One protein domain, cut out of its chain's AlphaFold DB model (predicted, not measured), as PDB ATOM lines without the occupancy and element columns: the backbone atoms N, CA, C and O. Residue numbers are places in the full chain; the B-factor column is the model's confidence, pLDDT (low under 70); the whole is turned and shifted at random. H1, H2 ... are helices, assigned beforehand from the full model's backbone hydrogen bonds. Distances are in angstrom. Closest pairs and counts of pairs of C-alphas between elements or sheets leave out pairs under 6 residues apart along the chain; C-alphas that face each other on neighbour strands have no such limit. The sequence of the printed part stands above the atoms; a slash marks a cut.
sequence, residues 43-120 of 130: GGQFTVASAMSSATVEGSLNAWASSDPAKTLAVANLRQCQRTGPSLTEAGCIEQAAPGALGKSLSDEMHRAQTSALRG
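AT A GLANCE: This is residues 43 to 120 of the 130 residues of an uncharacterized protein of Ralstonia pickettii OR214 (UniProt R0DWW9). Two helical hairpins, H1 with H2 and H3 with H4, pack on each other, H4 crossing H1 and H3 crossing H2, while residues 43 to 48 of H1 stick out. The printed part, 78 residues with four named helices in the order H1, H2, H3, H4, is all helix. It is compact, with a radius of gyration of the C-alphas of 12.5 A, and spans 36 by 28 by 16 A.

IN THESE COORDINATES: H1, residues 43 to 65, begins at C-alpha 43 (131.703, 135.494, 126.628) and measures 32.7 A. H2 is residues 69 to 83, 21.2 A; H3 is 90 to 97, 10.4 A; H4 is 101 to 120, 28.6 A, ending at C-alpha 120 (134.850, 117.867, 131.916).

HOW THE PARTS SIT: H1 touches H2 with residues 61 to 65 alone, closest C-alphas Ala 65 and Lys 71, 4.8 A. H1 touches H4 at a steep tilt of 45 degrees, closest C-alphas Val 57 and Ala 113, 5.0 A. H2 touches H3, closest C-alphas Asn 77 and Ala 97, 5.0 A. H1 and H3 are apart. In H1, H2, H3 and H4 every O i to N i+4 pair is within hydrogen-bond range.

THE WHOLE: The printed part has no cut and no long link. Its pLDDT is under 70 at residues 43 to 56, 84 to 92 and 115 to 120.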
ATOM      1  N   GLY A  43     131.556 135.800 128.054       48.56
ATOM      2  CA  GLY A  43     131.703 135.494 126.628       48.56
ATOM      3  C   GLY A  43     132.775 134.436 126.349       48.56
ATOM      4  O   GLY A  43     132.496 133.447 125.675       48.56
ATOM      5  N   GLY A  44     133.971 134.582 126.930       42.53
ATOM      6  CA  GLY A  44     135.078 133.638 126.751       42.53
ATOM      7  C   GLY A  44     134.793 132.237 127.304       42.53
ATOM      8  O   GLY A  44     135.129 131.244 126.659       42.53
ATOM      9  N   GLN A  45     134.122 132.136 128.457       48.78
ATOM     10  CA  GLN A  45     133.709 130.850 129.032       48.78
ATOM     11  C   GLN A  45     132.677 130.138 128.146       48.78
ATOM     12  O   GLN A  45     132.799 128.935 127.915       48.78
ATOM     13  N   PHE A  46     131.715 130.871 127.569       47.56
ATOM     14  CA  PHE A  46     130.761 130.300 126.614       47.56
ATOM     15  C   PHE A  46     131.441 129.813 125.327       47.56
ATOM     16  O   PHE A  46     131.078 128.753 124.818       47.56
ATOM     17  N   THR A  47     132.453 130.524 124.817       45.66
ATOM     18  CA  THR A  47     133.192 130.128 123.601       45.66
ATOM     19  C   THR A  47     134.067 128.888 123.815       45.66
ATOM     20  O   THR A  47     134.093 127.994 122.972       45.66
ATOM     21  N   VAL A  48     134.759 128.781 124.953       40.50
ATOM     22  CA  VAL A  48     135.617 127.619 125.250       40.50
ATOM     23  C   VAL A  48     134.782 126.378 125.590       40.50
ATOM     24  O   VAL A  48     135.101 125.280 125.128       40.50
ATOM     25  N   ALA A  49     133.676 126.538 126.325       40.84
ATOM     26  CA  ALA A  49     132.756 125.440 126.621       40.84
ATOM     27  C   ALA A  49     132.067 124.897 125.358       40.84
ATOM     28  O   ALA A  49     131.916 123.686 125.218       40.84
ATOM     29  N   SER A  50     131.700 125.764 124.408       46.06
ATOM     30  CA  SER A  50     131.090 125.343 123.136       46.06
ATOM     31  C   SER A  50     132.086 124.650 122.196       46.06
ATOM     32  O   SER A  50     131.731 123.655 121.565       46.06
ATOM     33  N   ALA A  51     133.350 125.086 122.163       41.72
ATOM     34  CA  ALA A  51     134.397 124.427 121.377       41.72
ATOM     35  C   ALA A  51     134.787 123.040 121.933       41.72
ATOM     36  O   ALA A  51     134.893 122.081 121.167       41.72
ATOM     37  N   MET A  52     134.955 122.904 123.258       44.16
ATOM     38  CA  MET A  52     135.247 121.607 123.893       44.16
ATOM     39  C   MET A  52     134.044 120.651 123.866       44.16
ATOM     40  O   MET A  52     134.221 119.441 123.698       44.16
ATOM     41  N   SER A  53     132.825 121.191 123.968       57.47
ATOM     42  CA  SER A  53     131.572 120.457 123.761       57.47
ATOM     43  C   SER A  53     131.507 119.857 122.359       57.47
ATOM     44  O   SER A  53     131.313 118.654 122.233       57.47
ATOM     45  N   SER A  54     131.785 120.643 121.313       62.75
ATOM     46  CA  SER A  54     131.688 120.181 119.923       62.75
ATOM     47  C   SER A  54     132.609 118.991 119.620       62.75
ATOM     48  O   SER A  54     132.142 117.955 119.153       62.75
ATOM     49  N   ALA A  55     133.898 119.068 119.978       65.94
ATOM     50  CA  ALA A  55     134.846 117.981 119.706       65.94
ATOM     51  C   ALA A  55     134.538 116.697 120.503       65.94
ATOM     52  O   ALA A  55     134.662 115.585 119.986       65.94
ATOM     53  N   THR A  56     134.109 116.841 121.760       69.69
ATOM     54  CA  THR A  56     133.755 115.702 122.623       69.69
ATOM     55  C   THR A  56     132.458 115.037 122.159       69.69
ATOM     56  O   THR A  56     132.369 113.810 122.103       69.69
ATOM     57  N   VAL A  57     131.463 115.845 121.781       72.69
ATOM     58  CA  VAL A  57     130.179 115.377 121.247       72.69
ATOM     59  C   VAL A  57     130.380 114.678 119.906       72.69
ATOM     60  O   VAL A  57     129.876 113.572 119.720       72.69
ATOM     61  N   GLU A  58     131.185 115.241 119.003       77.62
ATOM     62  CA  GLU A  58     131.515 114.588 117.733       77.62
ATOM     63  C   GLU A  58     132.257 113.259 117.924       77.62
ATOM     64  O   GLU A  58     131.960 112.290 117.222       77.62
ATOM     65  N   GLY A  59     133.185 113.184 118.884       79.75
ATOM     66  CA  GLY A  59     133.877 111.943 119.238       79.75
ATOM     67  C   GLY A  59     132.923 110.849 119.730       79.75
ATOM     68  O   GLY A  59     132.995 109.717 119.248       79.75
ATOM     69  N   SER A  60     131.994 111.190 120.630       81.62
ATOM     70  CA  SER A  60     130.991 110.247 121.158       81.62
ATOM     71  C   SER A  60     130.044 109.758 120.063       81.62
ATOM     72  O   SER A  60     129.814 108.557 119.928       81.62
ATOM     73  N   LEU A  61     129.557 110.671 119.216       82.88
ATOM     74  CA  LEU A  61     128.662 110.336 118.106       82.88
ATOM     75  C   LEU A  61     129.338 109.424 117.072       82.88
ATOM     76  O   LEU A  61     128.718 108.478 116.587       82.88
ATOM     77  N   ASN A  62     130.619 109.658 116.764       86.06
ATOM     78  CA  ASN A  62     131.391 108.782 115.881       86.06
ATOM     79  C   ASN A  62     131.599 107.388 116.493       86.06
ATOM     80  O   ASN A  62     131.471 106.388 115.789       86.06
ATOM     81  N   ALA A  63     131.883 107.301 117.797       86.69
ATOM     82  CA  ALA A  63     132.025 106.022 118.490       86.69
ATOM     83  C   ALA A  63     130.700 105.240 118.510       86.69
ATOM     84  O   ALA A  63     130.680 104.049 118.195       86.69
ATOM     85  N   TRP A  64     129.589 105.923 118.795       87.19
ATOM     86  CA  TRP A  64     128.240 105.354 118.799       87.19
ATOM     87  C   TRP A  64     127.798 104.832 117.422       87.19
ATOM     88  O   TRP A  64     127.114 103.808 117.335       87.19
ATOM     89  N   ALA A  65     128.207 105.509 116.347       87.88
ATOM     90  CA  ALA A  65     127.878 105.132 114.976       87.88
ATOM     91  C   ALA A  65     128.823 104.083 114.354       87.88
ATOM     92  O   ALA A  65     128.463 103.479 113.347       87.88
ATOM     93  N   SER A  66     130.001 103.847 114.946       85.44
ATOM     94  CA  SER A  66     131.128 103.111 114.339       85.44
ATOM     95  C   SER A  66     130.823 101.700 113.819       85.44
ATOM     96  O   SER A  66     131.529 101.210 112.939       85.44
ATOM     97  N   SER A  67     129.778 101.048 114.331       84.25
ATOM     98  CA  SER A  67     129.410  99.674 113.976       84.25
ATOM     99  C   SER A  67     128.059  99.548 113.263       84.25
ATOM    100  O   SER A  67     127.598  98.428 113.055       84.25
ATOM    101  N   ASP A  68     127.390 100.656 112.929       87.38
ATOM    102  CA  ASP A  68     126.039 100.642 112.357       87.38
ATOM    103  C   ASP A  68     125.901 101.672 111.214       87.38
ATOM    104  O   ASP A  68     126.008 102.887 111.441       87.38
ATOM    105  N   PRO A  69     125.642 101.222 109.970       86.31
ATOM    106  CA  PRO A  69     125.513 102.116 108.823       86.31
ATOM    107  C   PRO A  69     124.298 103.053 108.926       86.31
ATOM    108  O   PRO A  69     124.370 104.181 108.436       86.31
ATOM    109  N   ALA A  70     123.214 102.652 109.601       85.44
ATOM    110  CA  ALA A  70     122.044 103.508 109.808       85.44
ATOM    111  C   ALA A  70     122.343 104.635 110.809       85.44
ATOM    112  O   ALA A  70     121.959 105.785 110.587       85.44
ATOM    113  N   LYS A  71     123.099 104.338 111.873       86.62
ATOM    114  CA  LYS A  71     123.576 105.353 112.830       86.62
ATOM    115  C   LYS A  71     124.590 106.302 112.200       86.62
ATOM    116  O   LYS A  71     124.533 107.505 112.436       86.62
ATOM    117  N   THR A  72     125.478 105.778 111.357       86.75
ATOM    118  CA  THR A  72     126.449 106.587 110.604       86.75
ATOM    119  C   THR A  72     125.747 107.593 109.692       86.75
ATOM    120  O   THR A  72     126.106 108.771 109.683       86.75
ATOM    121  N   LEU A  73     124.700 107.157 108.982       85.00
ATOM    122  CA  LEU A  73     123.889 108.037 108.140       85.00
ATOM    123  C   LEU A  73     123.142 109.094 108.971       85.00
ATOM    124  O   LEU A  73     123.131 110.264 108.599       85.00
ATOM    125  N   ALA A  74     122.583 108.711 110.121       83.88
ATOM    126  CA  ALA A  74     121.912 109.640 111.029       83.88
ATOM    127  C   ALA A  74     122.855 110.742 111.547       83.88
ATOM    128  O   ALA A  74     122.498 111.919 111.525       83.88
ATOM    129  N   VAL A  75     124.085 110.398 111.944       86.00
ATOM    130  CA  VAL A  75     125.096 111.385 112.371       86.00
ATOM    131  C   VAL A  75     125.501 112.307 111.214       86.00
ATOM    132  O   VAL A  75     125.667 113.511 111.415       86.00
ATOM    133  N   ALA A  76     125.634 111.782 109.992       83.69
ATOM    134  CA  ALA A  76     125.937 112.596 108.814       83.69
ATOM    135  C   ALA A  76     124.807 113.591 108.488       83.69
ATOM    136  O   ALA A  76     125.076 114.775 108.275       83.69
ATOM    137  N   ASN A  77     123.551 113.139 108.531       83.88
ATOM    138  CA  ASN A  77     122.377 113.986 108.321       83.88
ATOM    139  C   ASN A  77     122.234 115.048 109.420       83.88
ATOM    140  O   ASN A  77     121.930 116.201 109.119       83.88
ATOM    141  N   LEU A  78     122.523 114.696 110.679       81.81
ATOM    142  CA  LEU A  78     122.532 115.636 111.802       81.81
ATOM    143  C   LEU A  78     123.555 116.761 111.576       81.81
ATOM    144  O   LEU A  78     123.221 117.937 111.713       81.81
ATOM    145  N   ARG A  79     124.781 116.418 111.152       81.00
ATOM    146  CA  ARG A  79     125.831 117.396 110.803       81.00
ATOM    147  C   ARG A  79     125.413 118.302 109.658       81.00
ATOM    148  O   ARG A  79     125.685 119.502 109.682       81.00
ATOM    149  N   GLN A  80     124.786 117.728 108.636       80.50
ATOM    150  CA  GLN A  80     124.310 118.496 107.498       80.50
ATOM    151  C   GLN A  80     123.216 119.477 107.931       80.50
ATOM    152  O   GLN A  80     123.317 120.650 107.588       80.50
ATOM    153  N   CYS A  81     122.271 119.039 108.771       74.75
ATOM    154  CA  CYS A  81     121.234 119.892 109.352       74.75
ATOM    155  C   CYS A  81     121.831 121.056 110.160       74.75
ATOM    156  O   CYS A  81     121.484 122.209 109.911       74.75
ATOM    157  N   GLN A  82     122.805 120.781 111.036       72.75
ATOM    158  CA  GLN A  82     123.501 121.801 111.835       72.75
ATOM    159  C   GLN A  82     124.268 122.831 110.986       72.75
ATOM    160  O   GLN A  82     124.344 124.002 111.355       72.75
ATOM    161  N   ARG A  83     124.815 122.432 109.828       72.81
ATOM    162  CA  ARG A  83     125.507 123.350 108.899       72.81
ATOM    163  C   ARG A  83     124.563 124.313 108.183       72.81
ATOM    164  O   ARG A  83     124.999 125.389 107.786       72.81
ATOM    165  N   THR A  84     123.292 123.951 108.026       66.44
ATOM    166  CA  THR A  84     122.271 124.782 107.363       66.44
ATOM    167  C   THR A  84     121.803 125.981 108.202       66.44
ATOM    168  O   THR A  84     121.046 126.810 107.704       66.44
ATOM    169  N   GLY A  85     122.295 126.127 109.438       51.19
ATOM    170  CA  GLY A  85     121.995 127.252 110.326       51.19
ATOM    171  C   GLY A  85     120.804 127.007 111.268       51.19
ATOM    172  O   GLY A  85     120.121 125.991 111.160       51.19
ATOM    173  N   PRO A  86     120.543 127.934 112.212       53.03
ATOM    174  CA  PRO A  86     119.693 127.731 113.396       53.03
ATOM    175  C   PRO A  86     118.179 127.705 113.116       53.03
ATOM    176  O   PRO A  86     117.381 127.938 114.020       53.03
ATOM    177  N   SER A  87     117.749 127.458 111.875       50.69
ATOM    178  CA  SER A  87     116.324 127.433 111.518       50.69
ATOM    179  C   SER A  87     115.579 126.231 112.109       50.69
ATOM    180  O   SER A  87     114.354 126.270 112.220       50.69
ATOM    181  N   LEU A  88     116.305 125.192 112.530       53.62
ATOM    182  CA  LEU A  88     115.773 124.010 113.197       53.62
ATOM    183  C   LEU A  88     116.430 123.858 114.572       53.62
ATOM    184  O   LEU A  88     117.651 123.935 114.710       53.62
ATOM    185  N   THR A  89     115.608 123.647 115.601       68.25
ATOM    186  CA  THR A  89     116.087 123.275 116.939       68.25
ATOM    187  C   THR A  89     116.838 121.941 116.869       68.25
ATOM    188  O   THR A  89     116.573 121.132 115.980       68.25
ATOM    189  N   GLU A  90     117.751 121.667 117.812       67.44
ATOM    190  CA  GLU A  90     118.485 120.385 117.853       67.44
ATOM    191  C   GLU A  90     117.534 119.176 117.801       67.44
ATOM    192  O   GLU A  90     117.770 118.239 117.042       67.44
ATOM    193  N   ALA A  91     116.405 119.246 118.515       68.94
ATOM    194  CA  ALA A  91     115.349 118.237 118.458       68.94
ATOM    195  C   ALA A  91     114.751 118.078 117.046       68.94
ATOM    196  O   ALA A  91     114.581 116.955 116.575       68.94
ATOM    197  N   GLY A  92     114.498 119.186 116.340       69.25
ATOM    198  CA  GLY A  92     114.001 119.162 114.962       69.25
ATOM    199  C   GLY A  92     115.006 118.570 113.967       69.25
ATOM    200  O   GLY A  92     114.618 117.828 113.067       69.25
ATOM    201  N   CYS A  93     116.304 118.828 114.152       74.25
ATOM    202  CA  CYS A  93     117.347 118.199 113.339       74.25
ATOM    203  C   CYS A  93     117.474 116.694 113.611       74.25
ATOM    204  O   CYS A  93     117.705 115.928 112.678       74.25
ATOM    205  N   ILE A  94     117.304 116.255 114.862       79.00
ATOM    206  CA  ILE A  94     117.332 114.832 115.221       79.00
ATOM    207  C   ILE A  94     116.151 114.087 114.589       79.00
ATOM    208  O   ILE A  94     116.357 113.023 114.008       79.00
ATOM    209  N   GLU A  95     114.940 114.652 114.633       77.69
ATOM    210  CA  GLU A  95     113.761 114.035 114.008       77.69
ATOM    211  C   GLU A  95     113.887 113.918 112.481       77.69
ATOM    212  O   GLU A  95     113.468 112.910 111.911       77.69
ATOM    213  N   GLN A  96     114.508 114.900 111.817       73.75
ATOM    214  CA  GLN A  96     114.785 114.832 110.375       73.75
ATOM    215  C   GLN A  96     115.918 113.861 110.032       73.75
ATOM    216  O   GLN A  96     115.857 113.173 109.012       73.75
ATOM    217  N   ALA A  97     116.961 113.802 110.861       74.62
ATOM    218  CA  ALA A  97     118.112 112.938 110.631       74.62
ATOM    219  C   ALA A  97     117.795 111.456 110.880       74.62
ATOM    220  O   ALA A  97     118.366 110.587 110.217       74.62
ATOM    221  N   ALA A  98     116.905 111.173 111.834       76.06
ATOM    222  CA  ALA A  98     116.556 109.833 112.269       76.06
ATOM    223  C   ALA A  98     115.142 109.799 112.882       76.06
ATOM    224  O   ALA A  98     114.973 110.098 114.063       76.06
ATOM    225  N   PRO A  99     114.105 109.381 112.141       75.44
ATOM    226  CA  PRO A  99     112.768 109.265 112.710       75.44
ATOM    227  C   PRO A  99     112.649 108.074 113.683       75.44
ATOM    228  O   PRO A  99     113.256 107.015 113.502       75.44
ATOM    229  N   GLY A 100     111.821 108.230 114.720       80.94
ATOM    230  CA  GLY A 100     111.421 107.146 115.626       80.94
ATOM    231  C   GLY A 100     112.491 106.719 116.639       80.94
ATOM    232  O   GLY A 100     113.145 107.546 117.273       80.94
ATOM    233  N   ALA A 101     112.648 105.405 116.841       82.50
ATOM    234  CA  ALA A 101     113.543 104.852 117.866       82.50
ATOM    235  C   ALA A 101     115.022 105.230 117.646       82.50
ATOM    236  O   ALA A 101     115.759 105.428 118.614       82.50
ATOM    237  N   LEU A 102     115.433 105.386 116.381       81.56
ATOM    238  CA  LEU A 102     116.785 105.809 116.015       81.56
ATOM    239  C   LEU A 102     117.049 107.255 116.474       81.56
ATOM    240  O   LEU A 102     118.073 107.509 117.104       81.56
ATOM    241  N   GLY A 103     116.094 108.167 116.259       82.62
ATOM    242  CA  GLY A 103     116.179 109.562 116.706       82.62
ATOM    243  C   GLY A 103     116.242 109.702 118.215       82.62
ATOM    244  O   GLY A 103     117.072 110.444 118.733       82.62
ATOM    245  N   LYS A 104     115.438 108.919 118.944       84.44
ATOM    246  CA  LYS A 104     115.517 108.889 120.409       84.44
ATOM    247  C   LYS A 104     116.908 108.467 120.885       84.44
ATOM    248  O   LYS A 104     117.493 109.148 121.716       84.44
ATOM    249  N   SER A 105     117.466 107.398 120.312       85.00
ATOM    250  CA  SER A 105     118.806 106.932 120.688       85.00
ATOM    251  C   SER A 105     119.923 107.922 120.329       85.00
ATOM    252  O   SER A 105     120.884 108.047 121.081       85.00
ATOM    253  N   LEU A 106     119.774 108.661 119.222       81.88
ATOM    254  CA  LEU A 106     120.685 109.738 118.829       81.88
ATOM    255  C   LEU A 106     120.605 110.920 119.808       81.88
ATOM    256  O   LEU A 106     121.635 111.449 120.215       81.88
ATOM    257  N   SER A 107     119.391 111.299 120.216       82.88
ATOM    258  CA  SER A 107     119.142 112.343 121.215       82.88
ATOM    259  C   SER A 107     119.737 111.989 122.578       82.88
ATOM    260  O   SER A 107     120.447 112.799 123.172       82.88
ATOM    261  N   ASP A 108     119.515 110.757 123.044       85.31
ATOM    262  CA  ASP A 108     120.040 110.271 124.322       85.31
ATOM    263  C   ASP A 108     121.580 110.282 124.333       85.31
ATOM    264  O   ASP A 108     122.193 110.715 125.313       85.31
ATOM    265  N   GLU A 109     122.218 109.865 123.234       83.75
ATOM    266  CA  GLU A 109     123.678 109.890 123.099       83.75
ATOM    267  C   GLU A 109     124.224 111.321 123.027       83.75
ATOM    268  O   GLU A 109     125.209 111.650 123.690       83.75
ATOM    269  N   MET A 110     123.560 112.204 122.283       77.81
ATOM    270  CA  MET A 110     123.940 113.611 122.183       77.81
ATOM    271  C   MET A 110     123.824 114.316 123.541       77.81
ATOM    272  O   MET A 110     124.760 114.999 123.961       77.81
ATOM    273  N   HIS A 111     122.739 114.080 124.282       78.69
ATOM    274  CA  HIS A 111     122.558 114.616 125.628       78.69
ATOM    275  C   HIS A 111     123.598 114.052 126.607       78.69
ATOM    276  O   HIS A 111     124.174 114.795 127.407       78.69
ATOM    277  N   ARG A 112     123.907 112.752 126.525       76.56
ATOM    278  CA  ARG A 112     124.963 112.112 127.324       76.56
ATOM    279  C   ARG A 112     126.331 112.735 127.044       76.56
ATOM    280  O   ARG A 112     127.048 113.069 127.990       76.56
ATOM    281  N   ALA A 113     126.679 112.916 125.775       73.62
ATOM    282  CA  ALA A 113     127.952 113.486 125.360       73.62
ATOM    283  C   ALA A 113     128.082 114.958 125.782       73.62
ATOM    284  O   ALA A 113     129.111 115.342 126.341       73.62
ATOM    285  N   GLN A 114     127.018 115.755 125.629       72.75
ATOM    286  CA  GLN A 114     126.953 117.137 126.116       72.75
ATOM    287  C   GLN A 114     127.102 117.205 127.643       72.75
ATOM    288  O   GLN A 114     127.898 117.986 128.159       72.75
ATOM    289  N   THR A 115     126.395 116.345 128.382       67.88
ATOM    290  CA  THR A 115     126.473 116.298 129.852       67.88
ATOM    291  C   THR A 115     127.868 115.882 130.328       67.88
ATOM    292  O   THR A 115     128.370 116.403 131.325       67.88
ATOM    293  N   SER A 116     128.521 114.961 129.615       66.12
ATOM    294  CA  SER A 116     129.900 114.552 129.892       66.12
ATOM    295  C   SER A 116     130.898 115.674 129.601       66.12
ATOM    296  O   SER A 116     131.797 115.909 130.406       66.12
ATOM    297  N   ALA A 117     130.725 116.401 128.494       62.50
ATOM    298  CA  ALA A 117     131.557 117.554 128.161       62.50
ATOM    299  C   ALA A 117     131.417 118.677 129.203       62.50
ATOM    300  O   ALA A 117     132.421 119.229 129.647       62.50
ATOM    301  N   LEU A 118     130.192 118.939 129.676       58.16
ATOM    302  CA  LEU A 118     129.906 119.913 130.739       58.16
ATOM    303  C   LEU A 118     130.532 119.535 132.092       58.16
ATOM    304  O   LEU A 118     130.912 120.415 132.862       58.16
ATOM    305  N   ARG A 119     130.668 118.237 132.399       56.22
ATOM    306  CA  ARG A 119     131.384 117.768 133.602       56.22
ATOM    307  C   ARG A 119     132.907 117.840 133.458       56.22
ATOM    308  O   ARG A 119     133.594 117.940 134.469       56.22
ATOM    309  N   GLY A 120     133.422 117.759 132.231       49.25
ATOM    310  CA  GLY A 120     134.850 117.867 131.916       49.25
ATOM    311  C   GLY A 120     135.362 119.306 131.842       49.25
ATOM    312  O   GLY A 120     136.560 119.528 131.999       49.25
TER     313      GLY A 120